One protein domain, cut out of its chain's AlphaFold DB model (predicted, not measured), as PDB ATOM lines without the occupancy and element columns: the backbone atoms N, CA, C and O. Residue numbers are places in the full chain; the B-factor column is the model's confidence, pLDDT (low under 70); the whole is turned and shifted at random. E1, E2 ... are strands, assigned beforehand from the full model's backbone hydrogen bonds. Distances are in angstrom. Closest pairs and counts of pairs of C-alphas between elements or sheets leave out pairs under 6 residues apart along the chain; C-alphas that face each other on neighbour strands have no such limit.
ATOM      1  N   ARG A  20     105.952  -3.671  10.955       91.50
ATOM      2  CA  ARG A  20     106.644  -4.964  11.062       91.50
ATOM      3  C   ARG A  20     106.926  -5.268  12.528       91.50
ATOM      4  O   ARG A  20     107.460  -4.427  13.245       91.50
ATOM      5  N   LYS A  21     106.601  -6.483  12.951       93.56
ATOM      6  CA  LYS A  21     106.743  -6.955  14.326       93.56
ATOM      7  C   LYS A  21     107.720  -8.123  14.358       93.56
ATOM      8  O   LYS A  21     107.544  -9.116  13.646       93.56
ATOM      9  N   ALA A  22     108.785  -7.975  15.143       94.56
ATOM     10  CA  ALA A  22     109.664  -9.086  15.478       94.56
ATOM     11  C   ALA A  22     109.045  -9.918  16.621       94.56
ATOM     12  O   ALA A  22     108.193  -9.398  17.341       94.56
ATOM     13  N   PRO A  23     109.481 -11.173  16.836       93.94
ATOM     14  CA  PRO A  23     108.920 -12.062  17.852       93.94
ATOM     15  C   PRO A  23     108.851 -11.433  19.247       93.94
ATOM     16  O   PRO A  23     107.875 -11.624  19.962       93.94
ATOM     17  N   GLY A  24     109.883 -10.672  19.625       92.50
ATOM     18  CA  GLY A  24     109.970  -9.980  20.914       92.50
ATOM     19  C   GLY A  24     109.445  -8.542  20.922       92.50
ATOM     20  O   GLY A  24     109.464  -7.918  21.976       92.50
ATOM     21  N   SER A  25     109.018  -7.987  19.784       93.12
ATOM     22  CA  SER A  25     108.501  -6.615  19.734       93.12
ATOM     23  C   SER A  25     107.096  -6.566  20.329       93.12
ATOM     24  O   SER A  25     106.253  -7.327  19.856       93.12
ATOM     25  N   PRO A  26     106.804  -5.666  21.284       92.31
ATOM     26  CA  PRO A  26     105.500  -5.621  21.926       92.31
ATOM     27  C   PRO A  26     104.381  -5.301  20.926       92.31
ATOM     28  O   PRO A  26     104.476  -4.386  20.091       92.31
ATOM     29  N   ASP A  27     103.310  -6.079  21.026       92.38
ATOM     30  CA  ASP A  27     102.067  -5.887  20.294       92.38
ATOM     31  C   ASP A  27     100.900  -6.472  21.095       92.38
ATOM     32  O   ASP A  27     100.601  -7.662  21.029       92.38
ATOM     33  N   SER A  28     100.247  -5.628  21.890       89.12
ATOM     34  CA  SER A  28      99.128  -6.039  22.743       89.12
ATOM     35  C   SER A  28      97.896  -6.482  21.955       89.12
ATOM     36  O   SER A  28      97.063  -7.196  22.507       89.12
ATOM     37  N   ALA A  29      97.782  -6.074  20.690       90.81
ATOM     38  CA  ALA A  29      96.681  -6.464  19.824       90.81
ATOM     39  C   ALA A  29      96.925  -7.816  19.142       90.81
ATOM     40  O   ALA A  29      95.989  -8.356  18.562       90.81
ATOM     41  N   ALA A  30      98.143  -8.363  19.169       93.00
ATOM     42  CA  ALA A  30      98.418  -9.663  18.574       93.00
ATOM     43  C   ALA A  30      97.780 -10.788  19.395       93.00
ATOM     44  O   ALA A  30      97.865 -10.810  20.627       93.00
ATOM     45  N   MET A  31      97.154 -11.729  18.693       93.88
ATOM     46  CA  MET A  31      96.567 -12.928  19.278       93.88
ATOM     47  C   MET A  31      96.955 -14.139  18.439       93.88
ATOM     48  O   MET A  31      96.891 -14.099  17.214       93.88
ATOM     49  N   LEU A  32      97.384 -15.216  19.091       95.81
ATOM     50  CA  LEU A  32      97.628 -16.498  18.444       95.81
ATOM     51  C   LEU A  32      96.536 -17.477  18.871       95.81
ATOM     52  O   LEU A  32      96.315 -17.681  20.063       95.81
ATOM     53  N   GLU A  33      95.873 -18.078  17.893       94.75
ATOM     54  CA  GLU A  33      94.741 -18.982  18.087       94.75
ATOM     55  C   GLU A  33      95.035 -20.344  17.459       94.75
ATOM     56  O   GLU A  33      95.727 -20.440  16.444       94.75
ATOM     57  N   ALA A  34      94.505 -21.414  18.052       93.62
ATOM     58  CA  ALA A  34      94.571 -22.745  17.467       93.62
ATOM     59  C   ALA A  34      93.340 -23.001  16.590       93.62
ATOM     60  O   ALA A  34      92.209 -22.764  17.005       93.62
ATOM     61  N   ALA A  35      93.564 -23.513  15.381       92.31
ATOM     62  CA  ALA A  35      92.531 -23.863  14.414       92.31
ATOM     63  C   ALA A  35      92.837 -25.253  13.834       92.31
ATOM     64  O   ALA A  35      93.445 -25.385  12.768       92.31
ATOM     65  N   GLY A  36      92.454 -26.297  14.573       89.69
ATOM     66  CA  GLY A  36      92.784 -27.683  14.233       89.69
ATOM     67  C   GLY A  36      94.291 -27.934  14.305       89.69
ATOM     68  O   GLY A  36      94.913 -27.698  15.341       89.69
ATOM     69  N   ASP A  37      94.887 -28.387  13.199       90.44
ATOM     70  CA  ASP A  37      96.322 -28.695  13.088       90.44
ATOM     71  C   ASP A  37      97.206 -27.462  12.812       90.44
ATOM     72  O   ASP A  37      98.428 -27.582  12.667       90.44
ATOM     73  N   ARG A  38      96.598 -26.273  12.737       93.31
ATOM     74  CA  ARG A  38      97.252 -25.001  12.414       93.31
ATOM     75  C   ARG A  38      97.073 -23.986  13.531       93.31
ATOM     76  O   ARG A  38      96.121 -24.047  14.301       93.31
ATOM     77  N   LEU A  39      97.969 -23.009  13.560       95.12
ATOM     78  CA  LEU A  39      97.844 -21.813  14.380       95.12
ATOM     79  C   LEU A  39      97.586 -20.603  13.489       95.12
ATOM     80  O   LEU A  39      98.160 -20.489  12.402       95.12
ATOM     81  N   VAL A  40      96.737 -19.696  13.946       95.56
ATOM     82  CA  VAL A  40      96.353 -18.482  13.229       95.56
ATOM     83  C   VAL A  40      96.745 -17.286  14.077       95.56
ATOM     84  O   VAL A  40      96.317 -17.152  15.217       95.56
ATOM     85  N   LEU A  41      97.582 -16.418  13.520       95.44
ATOM     86  CA  LEU A  41      97.915 -15.138  14.126       95.44
ATOM     87  C   LEU A  41      96.861 -14.115  13.697       95.44
ATOM     88  O   LEU A  41      96.664 -13.906  12.503       95.44
ATOM     89  N   THR A  42      96.204 -13.444  14.626       93.12
ATOM     90  CA  THR A  42      95.161 -12.437  14.389       93.12
ATOM     91  C   THR A  42      95.501 -11.133  15.114       93.12
ATOM     92  O   THR A  42      96.478 -11.050  15.865       93.12
ATOM     93  N   SER A  43      94.733 -10.079  14.826       90.44
ATOM     94  CA  SER A  43      94.778  -8.825  15.572       90.44
ATOM     95  C   SER A  43      93.422  -8.573  16.224       90.44
ATOM     96  O   SER A  43      92.394  -8.701  15.564       90.44
ATOM     97  N   ALA A  44      93.424  -8.163  17.491       90.38
ATOM     98  CA  ALA A  44      92.243  -7.665  18.190       90.38
ATOM     99  C   ALA A  44      91.764  -6.308  17.634       90.38
ATOM    100  O   ALA A  44      90.635  -5.893  17.885       90.38
ATOM    101  N   ASN A  45      92.610  -5.604  16.873       88.00
ATOM    102  CA  ASN A  45      92.210  -4.405  16.154       88.00
ATOM    103  C   ASN A  45      91.561  -4.802  14.821       88.00
ATOM    104  O   ASN A  45      92.259  -5.171  13.878       88.00
ATOM    105  N   SER A  46      90.237  -4.673  14.723       82.31
ATOM    106  CA  SER A  46      89.461  -5.044  13.528       82.31
ATOM    107  C   SER A  46      89.853  -4.277  12.260       82.31
ATOM    108  O   SER A  46      89.626  -4.767  11.155       82.31
ATOM    109  N   ALA A  47      90.479  -3.103  12.393       85.06
ATOM    110  CA  ALA A  47      90.992  -2.335  11.261       85.06
ATOM    111  C   ALA A  47      92.318  -2.889  10.702       85.06
ATOM    112  O   ALA A  47      92.801  -2.409   9.673       85.06
ATOM    113  N   GLN A  48      92.935  -3.870  11.369       87.31
ATOM    114  CA  GLN A  48      94.228  -4.431  10.996       87.31
ATOM    115  C   GLN A  48      94.140  -5.937  10.757       87.31
ATOM    116  O   GLN A  48      93.587  -6.701  11.539       87.31
ATOM    117  N   GLN A  49      94.778  -6.380   9.683       90.81
ATOM    118  CA  GLN A  49      95.071  -7.784   9.444       90.81
ATOM    119  C   GLN A  49      96.534  -8.065   9.762       90.81
ATOM    120  O   GLN A  49      97.377  -7.170   9.751       90.81
ATOM    121  N   THR A  50      96.849  -9.327  10.009       93.00
ATOM    122  CA  THR A  50      98.210  -9.817  10.227       93.00
ATOM    123  C   THR A  50      98.704 -10.562   8.990       93.00
ATOM    124  O   THR A  50      97.943 -11.189   8.255       93.00
ATOM    125  N   ARG A  51     100.012 -10.517   8.747       94.50
ATOM    126  CA  ARG A  51     100.672 -11.315   7.712       94.50
ATOM    127  C   ARG A  51     102.015 -11.802   8.214       94.50
ATOM    128  O   ARG A  51     102.900 -10.992   8.475       94.50
ATOM    129  N   ILE A  52     102.191 -13.110   8.322       95.81
ATOM    130  CA  ILE A  52     103.464 -13.735   8.672       95.81
ATOM    131  C   ILE A  52     104.439 -13.511   7.516       95.81
ATOM    132  O   ILE A  52     104.129 -13.772   6.355       95.81
ATOM    133  N   VAL A  53     105.624 -12.998   7.839       95.44
ATOM    134  CA  VAL A  53     106.672 -12.685   6.855       95.44
ATOM    135  C   VAL A  53     107.935 -13.509   7.047       95.44
ATOM    136  O   VAL A  53     108.763 -13.565   6.144       95.44
ATOM    137  N   ARG A  54     108.119 -14.110   8.225       96.31
ATOM    138  CA  ARG A  54     109.231 -15.020   8.501       96.31
ATOM    139  C   ARG A  54     108.883 -15.928   9.668       96.31
ATOM    140  O   ARG A  54     108.220 -15.502  10.612       96.31
ATOM    141  N   GLN A  55     109.398 -17.146   9.601       96.69
ATOM    142  CA  GLN A  55     109.399 -18.112  10.688       96.69
ATOM    143  C   GLN A  55     110.830 -18.625  10.874       96.69
ATOM    144  O   GLN A  55     111.579 -18.724   9.899       96.69
ATOM    145  N   ALA A  56     111.224 -18.902  12.109       96.62
ATOM    146  CA  ALA A  56     112.482 -19.573  12.414       96.62
ATOM    147  C   ALA A  56     112.313 -20.395  13.688       96.62
ATOM    148  O   ALA A  56     111.630 -19.956  14.609       96.62
ATOM    149  N   GLN A  57     112.940 -21.561  13.755       96.06
ATOM    150  CA  GLN A  57     112.945 -22.378  14.961       96.06
ATOM    151  C   GLN A  57     114.235 -22.135  15.748       96.06
ATOM    152  O   GLN A  57     115.318 -22.062  15.170       96.06
ATOM    153  N   SER A  58     114.104 -22.005  17.065       96.06
ATOM    154  CA  SER A  58     115.202 -21.898  18.022       96.06
ATOM    155  C   SER A  58     114.937 -22.890  19.151       96.06
ATOM    156  O   SER A  58     114.133 -22.612  20.040       96.06
ATOM    157  N   GLY A  59     115.569 -24.065  19.095       95.50
ATOM    158  CA  GLY A  59     115.264 -25.171  20.006       95.50
ATOM    159  C   GLY A  59     113.828 -25.670  19.819       95.50
ATOM    160  O   GLY A  59     113.423 -25.997  18.704       95.50
ATOM    161  N   ASP A  60     113.048 -25.688  20.896       96.50
ATOM    162  CA  ASP A  60     111.621 -26.041  20.901       96.50
ATOM    163  C   ASP A  60     110.691 -24.830  20.690       96.50
ATOM    164  O   ASP A  60     109.466 -24.955  20.763       96.50
ATOM    165  N   THR A  61     111.255 -23.652  20.413       97.25
ATOM    166  CA  THR A  61     110.501 -22.409  20.239       97.25
ATOM    167  C   THR A  61     110.446 -21.991  18.772       97.25
ATOM    168  O   THR A  61     111.473 -21.802  18.118       97.25
ATOM    169  N   LEU A  62     109.239 -21.765  18.258       97.62
ATOM    170  CA  LEU A  62     109.006 -21.135  16.964       97.62
ATOM    171  C   LEU A  62     108.941 -19.614  17.121       97.62
ATOM    172  O   LEU A  62     108.091 -19.065  17.819       97.62
ATOM    173  N   LEU A  63     109.829 -18.919  16.426       97.69
ATOM    174  CA  LEU A  63     109.893 -17.468  16.353       97.69
ATOM    175  C   LEU A  63     109.122 -16.984  15.123       97.69
ATOM    176  O   LEU A  63     109.417 -17.400  13.998       97.69
ATOM    177  N   VAL A  64     108.162 -16.081  15.325       97.75
ATOM    178  CA  VAL A  64     107.293 -15.582  14.251       97.75
ATOM    179  C   VAL A  64     107.459 -14.073  14.078       97.75
ATOM    180  O   VAL A  64     107.237 -13.289  15.000       97.75
ATOM    181  N   TRP A  65     107.817 -13.661  12.861       97.38
ATOM    182  CA  TRP A  65     107.783 -12.264  12.436       97.38
ATOM    183  C   TRP A  65     106.572 -12.051  11.546       97.38
ATOM    184  O   TRP A  65     106.324 -12.825  10.615       97.38
ATOM    185  N   TYR A  66     105.880 -10.942  11.755       95.69
ATOM    186  CA  TYR A  66     104.698 -10.597  10.981       95.69
ATOM    187  C   TYR A  66     104.642  -9.101  10.690       95.69
ATOM    188  O   TYR A  66     105.463  -8.312  11.166       95.69
ATOM    189  N   LYS A  67     103.700  -8.717   9.840       93.56
ATOM    190  CA  LYS A  67     103.283  -7.336   9.635       93.56
ATOM    191  C   LYS A  67     101.818  -7.195  10.025       93.56
ATOM    192  O   LYS A  67     101.067  -8.152   9.847       93.56
ATOM    193  N   THR A  68     101.425  -6.030  10.519       92.44
ATOM    194  CA  THR A  68     100.018  -5.621  10.639       92.44
ATOM    195  C   THR A  68      99.673  -4.634   9.529       92.44
ATOM    196  O   THR A  68     100.583  -3.971   9.039       92.44
ATOM    197  N   GLY A  69      98.414  -4.567   9.094       90.00
ATOM    198  CA  GLY A  69      97.934  -3.598   8.100       90.00
ATOM    199  C   GLY A  69      96.696  -4.060   7.336       90.00
ATOM    200  O   GLY A  69      96.170  -5.139   7.585       90.00
ATOM    201  N   ALA A  70      96.210  -3.240   6.405       86.06
ATOM    202  CA  ALA A  70      95.075  -3.586   5.551       86.06
ATOM    203  C   ALA A  70      95.552  -4.454   4.375       86.06
ATOM    204  O   ALA A  70      95.874  -3.954   3.298       86.06
ATOM    205  N   PHE A  71      95.676  -5.761   4.604       83.19
ATOM    206  CA  PHE A  71      96.119  -6.705   3.579       83.19
ATOM    207  C   PHE A  71      94.942  -7.335   2.824       83.19
ATOM    208  O   PHE A  71      93.816  -7.392   3.309       83.19
ATOM    209  N   VAL A  72      95.220  -7.833   1.620       75.50
ATOM    210  CA  VAL A  72      94.307  -8.697   0.867       75.50
ATOM    211  C   VAL A  72      94.922 -10.098   0.853       75.50
ATOM    212  O   VAL A  72      96.013 -10.290   0.315       75.50
ATOM    213  N   GLY A  73      94.247 -11.066   1.481       70.44
ATOM    214  CA  GLY A  73      94.643 -12.481   1.506       70.44
ATOM    215  C   GLY A  73      95.101 -13.009   2.874       70.44
ATOM    216  O   GLY A  73      95.624 -12.282   3.713       70.44
ATOM    217  N   ARG A  74      94.914 -14.319   3.093       71.25
ATOM    218  CA  ARG A  74      95.239 -15.007   4.354       71.25
ATOM    219  C   ARG A  74      96.658 -15.571   4.308       71.25
ATOM    220  O   ARG A  74      96.889 -16.647   3.773       71.25
ATOM    221  N   ALA A  75      97.611 -14.833   4.867       88.25
ATOM    222  CA  ALA A  75      98.989 -15.292   5.062       88.25
ATOM    223  C   ALA A  75      99.393 -15.164   6.538       88.25
ATOM    224  O   ALA A  75     100.485 -14.715   6.871       88.25
ATOM    225  N   ASN A  76      98.467 -15.516   7.427       94.38
ATOM    226  CA  ASN A  76      98.580 -15.399   8.877       94.38
ATOM    227  C   ASN A  76      98.487 -16.748   9.603       94.38
ATOM    228  O   ASN A  76      98.413 -16.794  10.826       94.38
ATOM    229  N   THR A  77      98.488 -17.842   8.849       95.06
ATOM    230  CA  THR A  77      98.433 -19.200   9.374       95.06
ATOM    231  C   THR A  77      99.819 -19.831   9.351       95.06
ATOM    232  O   THR A  77     100.579 -19.641   8.399       95.06
ATOM    233  N   LEU A  78     100.138 -20.613  10.374       94.06
ATOM    234  CA  LEU A  78     101.350 -21.417  10.448       94.06
ATOM    235  C   LEU A  78     101.032 -22.826  10.944       94.06
ATOM    236  O   LEU A  78     100.044 -23.044  11.644       94.06
ATOM    237  N   LYS A  79     101.875 -23.786  10.574       93.12
ATOM    238  CA  LYS A  79     101.817 -25.158  11.076       93.12
ATOM    239  C   LYS A  79     103.087 -25.406  11.889       93.12
ATOM    240  O   LYS A  79     104.165 -25.372  11.294       93.12
ATOM    241  N   PRO A  80     102.992 -25.598  13.216       90.62
ATOM    242  CA  PRO A  80     104.158 -25.907  14.034       90.62
ATOM    243  C   PRO A  80     104.838 -27.184  13.533       90.62
ATOM    244  O   PRO A  80     104.167 -28.165  13.206       90.62
ATOM    245  N   ALA A  81     106.169 -27.167  13.453       89.56
ATOM    246  CA  ALA A  81     106.936 -28.366  13.151       89.56
ATOM    247  C   ALA A  81     106.856 -29.363  14.325       89.56
ATOM    248  O   ALA A  81     106.663 -28.942  15.474       89.56
ATOM    249  N   PRO A  82     107.037 -30.673  14.076       85.94
ATOM    250  CA  PRO A  82     107.177 -31.647  15.154       85.94
ATOM    251  C   PRO A  82     108.281 -31.216  16.133       85.94
ATOM    252  O   PRO A  82     109.377 -30.848  15.714       85.94
ATOM    253  N   GLY A  83     107.986 -31.231  17.434       89.31
ATOM    254  CA  GLY A  83     108.927 -30.827  18.489       89.31
ATOM    255  C   GLY A  83     108.855 -29.357  18.916       89.31
ATOM    256  O   GLY A  83     109.487 -28.995  19.906       89.31
ATOM    257  N   VAL A  84     108.061 -28.513  18.245       95.00
ATOM    258  CA  VAL A  84     107.776 -27.156  18.740       95.00
ATOM    259  C   VAL A  84     106.841 -27.235  19.948       95.00
ATOM    260  O   VAL A  84     105.734 -27.761  19.855       95.00
ATOM    261  N   ARG A  85     107.283 -26.677  21.077       96.56
ATOM    262  CA  ARG A  85     106.523 -26.582  22.336       96.56
ATOM    263  C   ARG A  85     106.142 -25.151  22.681       96.56
ATOM    264  O   ARG A  85     105.231 -24.949  23.477       96.56
ATOM    265  N   PHE A  86     106.804 -24.169  22.072       97.69
ATOM    266  CA  PHE A  86     106.529 -22.759  22.309       97.69
ATOM    267  C   PHE A  86     106.445 -21.965  21.006       97.69
ATOM    268  O   PHE A  86     107.147 -22.258  20.042       97.69
ATOM    269  N   VAL A  87     105.625 -20.917  20.978       97.56
ATOM    270  CA  VAL A  87     105.583 -19.928  19.894       97.56
ATOM    271  C   VAL A  87     105.770 -18.539  20.484       97.56
ATOM    272  O   VAL A  87     105.079 -18.158  21.424       97.56
ATOM    273  N   LYS A  88     106.693 -17.764  19.911       97.38
ATOM    274  CA  LYS A  88     106.954 -16.380  20.305       97.38
ATOM    275  C   LYS A  88     106.553 -15.416  19.192       97.38
ATOM    276  O   LYS A  88     107.088 -15.487  18.080       97.38
ATOM    277  N   CYS A  89     105.648 -14.495  19.506       96.00
ATOM    278  CA  CYS A  89     105.170 -13.448  18.603       96.00
ATOM    279  C   CYS A  89     104.632 -12.249  19.391       96.00
ATOM    280  O   CYS A  89     104.059 -12.428  20.457       96.00
ATOM    281  N   GLY A  90     104.797 -11.024  18.879       94.00
ATOM    282  CA  GLY A  90     104.181  -9.833  19.484       94.00
ATOM    283  C   GLY A  90     104.659  -9.523  20.909       94.00
ATOM    284  O   GLY A  90     103.945  -8.889  21.684       94.00
ATOM    285  N   GLY A  91     105.848 -10.005  21.286       93.94
ATOM    286  CA  GLY A  91     106.362  -9.913  22.653       93.94
ATOM    287  C   GLY A  91     105.749 -10.935  23.614       93.94
ATOM    288  O   GLY A  91     106.114 -10.950  24.784       93.94
ATOM    289  N   GLN A  92     104.859 -11.803  23.134       95.19
ATOM    290  CA  GLN A  92     104.182 -12.835  23.910       95.19
ATOM    291  C   GLN A  92     104.821 -14.203  23.654       95.19
ATOM    292  O   GLN A  92     105.362 -14.463  22.572       95.19
ATOM    293  N   LEU A  93     104.741 -15.077  24.656       96.69
ATOM    294  CA  LEU A  93     105.133 -16.476  24.562       96.69
ATOM    295  C   LEU A  93     103.894 -17.345  24.769       96.69
ATOM    296  O   LEU A  93     103.134 -17.152  25.713       96.69
ATOM    297  N   TYR A  94     103.698 -18.301  23.875       97.06
ATOM    298  CA  TYR A  94     102.610 -19.262  23.930       97.06
ATOM    299  C   TYR A  94     103.194 -20.653  24.092       97.06
ATOM    300  O   TYR A  94     104.066 -21.040  23.319       97.06
ATOM    301  N   GLN A  95     102.704 -21.410  25.061       97.38
ATOM    302  CA  GLN A  95     102.943 -22.839  25.163       97.38
ATOM    303  C   GLN A  95     101.952 -23.588  24.271       97.38
ATOM    304  O   GLN A  95     100.753 -23.304  24.282       97.38
ATOM    305  N   LEU A  96     102.470 -24.542  23.503       95.75
ATOM    306  CA  LEU A  96     101.705 -25.441  22.653       95.75
ATOM    307  C   LEU A  96     101.588 -26.794  23.342       95.75
ATOM    308  O   LEU A  96     102.590 -27.413  23.711       95.75
ATOM    309  N   THR A  97     100.361 -27.280  23.445       93.44
ATOM    310  CA  THR A  97     100.059 -28.645  23.867       93.44
ATOM    311  C   THR A  97      99.224 -29.330  22.794       93.44
ATOM    312  O   THR A  97      98.398 -28.706  22.129       93.44
ATOM    313  N   ALA A  98      99.471 -30.619  22.572       88.94
ATOM    314  CA  ALA A  98      98.634 -31.408  21.680       88.94
ATOM    315  C   ALA A  98      97.264 -31.632  22.338       88.94
ATOM    316  O   ALA A  98      97.196 -31.980  23.518       88.94
ATOM    317  N   ALA A  99      96.189 -31.448  21.574       86.69
ATOM    318  CA  ALA A  99      94.816 -31.653  22.021       86.69
ATOM    319  C   ALA A  99      94.049 -32.445  20.951       86.69
ATOM    320  O   ALA A  99      93.552 -31.887  19.970       86.69
ATOM    321  N   GLY A 100      93.988 -33.769  21.116       85.75
ATOM    322  CA  GLY A 100      93.389 -34.668  20.126       85.75
ATOM    323  C   GLY A 100      94.106 -34.583  18.774       85.75
ATOM    324  O   GLY A 100      95.302 -34.839  18.687       85.75
ATOM    325  N   SER A 101      93.372 -34.211  17.722       82.62
ATOM    326  CA  SER A 101      93.905 -34.005  16.365       82.62
ATOM    327  C   SER A 101      94.428 -32.585  16.101       82.62
ATOM    328  O   SER A 101      94.796 -32.275  14.966       82.62
ATOM    329  N   GLY A 102      94.455 -31.714  17.114       88.88
ATOM    330  CA  GLY A 102      94.850 -30.315  16.970       88.88
ATOM    331  C   GLY A 102      95.767 -29.806  18.076       88.88
ATOM    332  O   GLY A 102      96.398 -30.571  18.811       88.88
ATOM    333  N   TRP A 103      95.839 -28.481  18.174       92.00
ATOM    334  CA  TRP A 103      96.649 -27.772  19.160       92.00
ATOM    335  C   TRP A 103      95.785 -27.061  20.197       92.00
ATOM    336  O   TRP A 103      94.704 -26.562  19.896       92.00
ATOM    337  N   GLN A 104      96.319 -26.945  21.405       93.31
ATOM    338  CA  GLN A 104      95.865 -26.005  22.415       93.31
ATOM    339  C   GLN A 104      97.000 -25.020  22.710       93.31
ATOM    340  O   GLN A 104      98.182 -25.370  22.672       93.31
ATOM    341  N   LEU A 105      96.626 -23.767  22.961       94.75
ATOM    342  CA  LEU A 105      97.549 -22.686  23.279       94.75
ATOM    343  C   LEU A 105      97.300 -22.188  24.696       94.75
ATOM    344  O   LEU A 105      96.160 -21.927  25.079       94.75
ATOM    345  N   GLN A 106      98.379 -21.985  25.438       95.56
ATOM    346  CA  GLN A 106      98.367 -21.265  26.704       95.56
ATOM    347  C   GLN A 106      99.338 -20.096  26.604       95.56
ATOM    348  O   GLN A 106     100.522 -20.285  26.340       95.56
ATOM    349  N   ARG A 107      98.844 -18.875  26.801       93.56
ATOM    350  CA  ARG A 107      99.705 -17.694  26.887       93.56
ATOM    351  C   ARG A 107     100.413 -17.682  28.246       93.56
ATOM    352  O   ARG A 107      99.750 -17.890  29.263       93.56
ATOM    353  N   LEU A 108     101.724 -17.456  28.231       93.00
ATOM    354  CA  LEU A 108     102.589 -17.327  29.408       93.00
ATOM    355  C   LEU A 108     102.862 -15.857  29.749       93.00
ATOM    356  O   LEU A 108     102.797 -15.006  28.824       93.00
TER     357      LEU A 108
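Overview. This is residues 20 to 108 of the 108 residues of an uncharacterized protein of Hymenobacter gummosus (UniProt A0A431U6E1). A strongly twisted, curled sheet of five strands, E3 to E7, makes a wall that bends round, and the hairpin E1 and E2 sits across its open side, so that the seven strands form a small, loosely closed barrel. The long stretch from E4 to E5 runs past E2, and its residues 77 to 78 pair with residues 39 to 40 of E2. The printed part has 89 residues with no named helix and seven strands in the order E1 E2 E3 E4 E5 E6 E7, and its class is all strand. The larger sheet has the order E3 E4 E5 E6 E7 and is mixed, with E4 and E5 parallel; E1 and E2 make an antiparallel sheet of two. The whole is compact, with a radius of gyration of the C-alphas of 12.1 A and spans of 33 by 24 by 20 A.

Arrangement. Residues 20 to 21 pair antiparallel with residues 66 to 67 of E4, residues 61 to 69. E1, residues 30 to 35, and E2, residues 38 to 43, form an antiparallel hairpin at 150 degrees, with N 33 and O 40 at 2.9 A. E3, residues 49 to 58, bends by 57 degrees at residue 53; its closest C-alphas to E2 are those of Thr 50 and Thr 42, 5.8 A apart. E3 and E4 form an antiparallel hairpin, with N 56 and O 63 at 3.0 A. E4 is parallel to E5, residues 86 to 89, at 26 degrees, with N 88 and O 62 at 2.8 A. E5, E6, residues 92 to 99, and E7, residues 102 to 107, form a meander, each strand the antiparallel neighbour of the one before; N 87 and O 94 are 2.8 A apart, and N 97 and O 104 3.0 A. The closest C-alphas of E7 and E1 are those of Trp 103 and Ala 34, 5.7 A apart. E3 and E7 are the edge strands of their sheet and are apart.

Along the chain. E1 begins at C-alpha 30 (98.418, -9.663, 18.574) and E2 ends at C-alpha 43. E3, the longest strand with 10 residues, measures 26.0 A, E4 25.7 A and E6 21.1 A; E5, four residues, measures 10.1 A. E7 ends at C-alpha 107 (99.705, -17.694, 26.887).

Size, cuts and confidence. The C-alphas of Ala 47 and Gly 59 are the two farthest apart, at 34.5 A. The printed part has no cut. The link from E4 to E5, residues 70 to 85, is long; the other links between strands are tight. The mean pLDDT of the printed part is 92.3, and no printed residue is under 70.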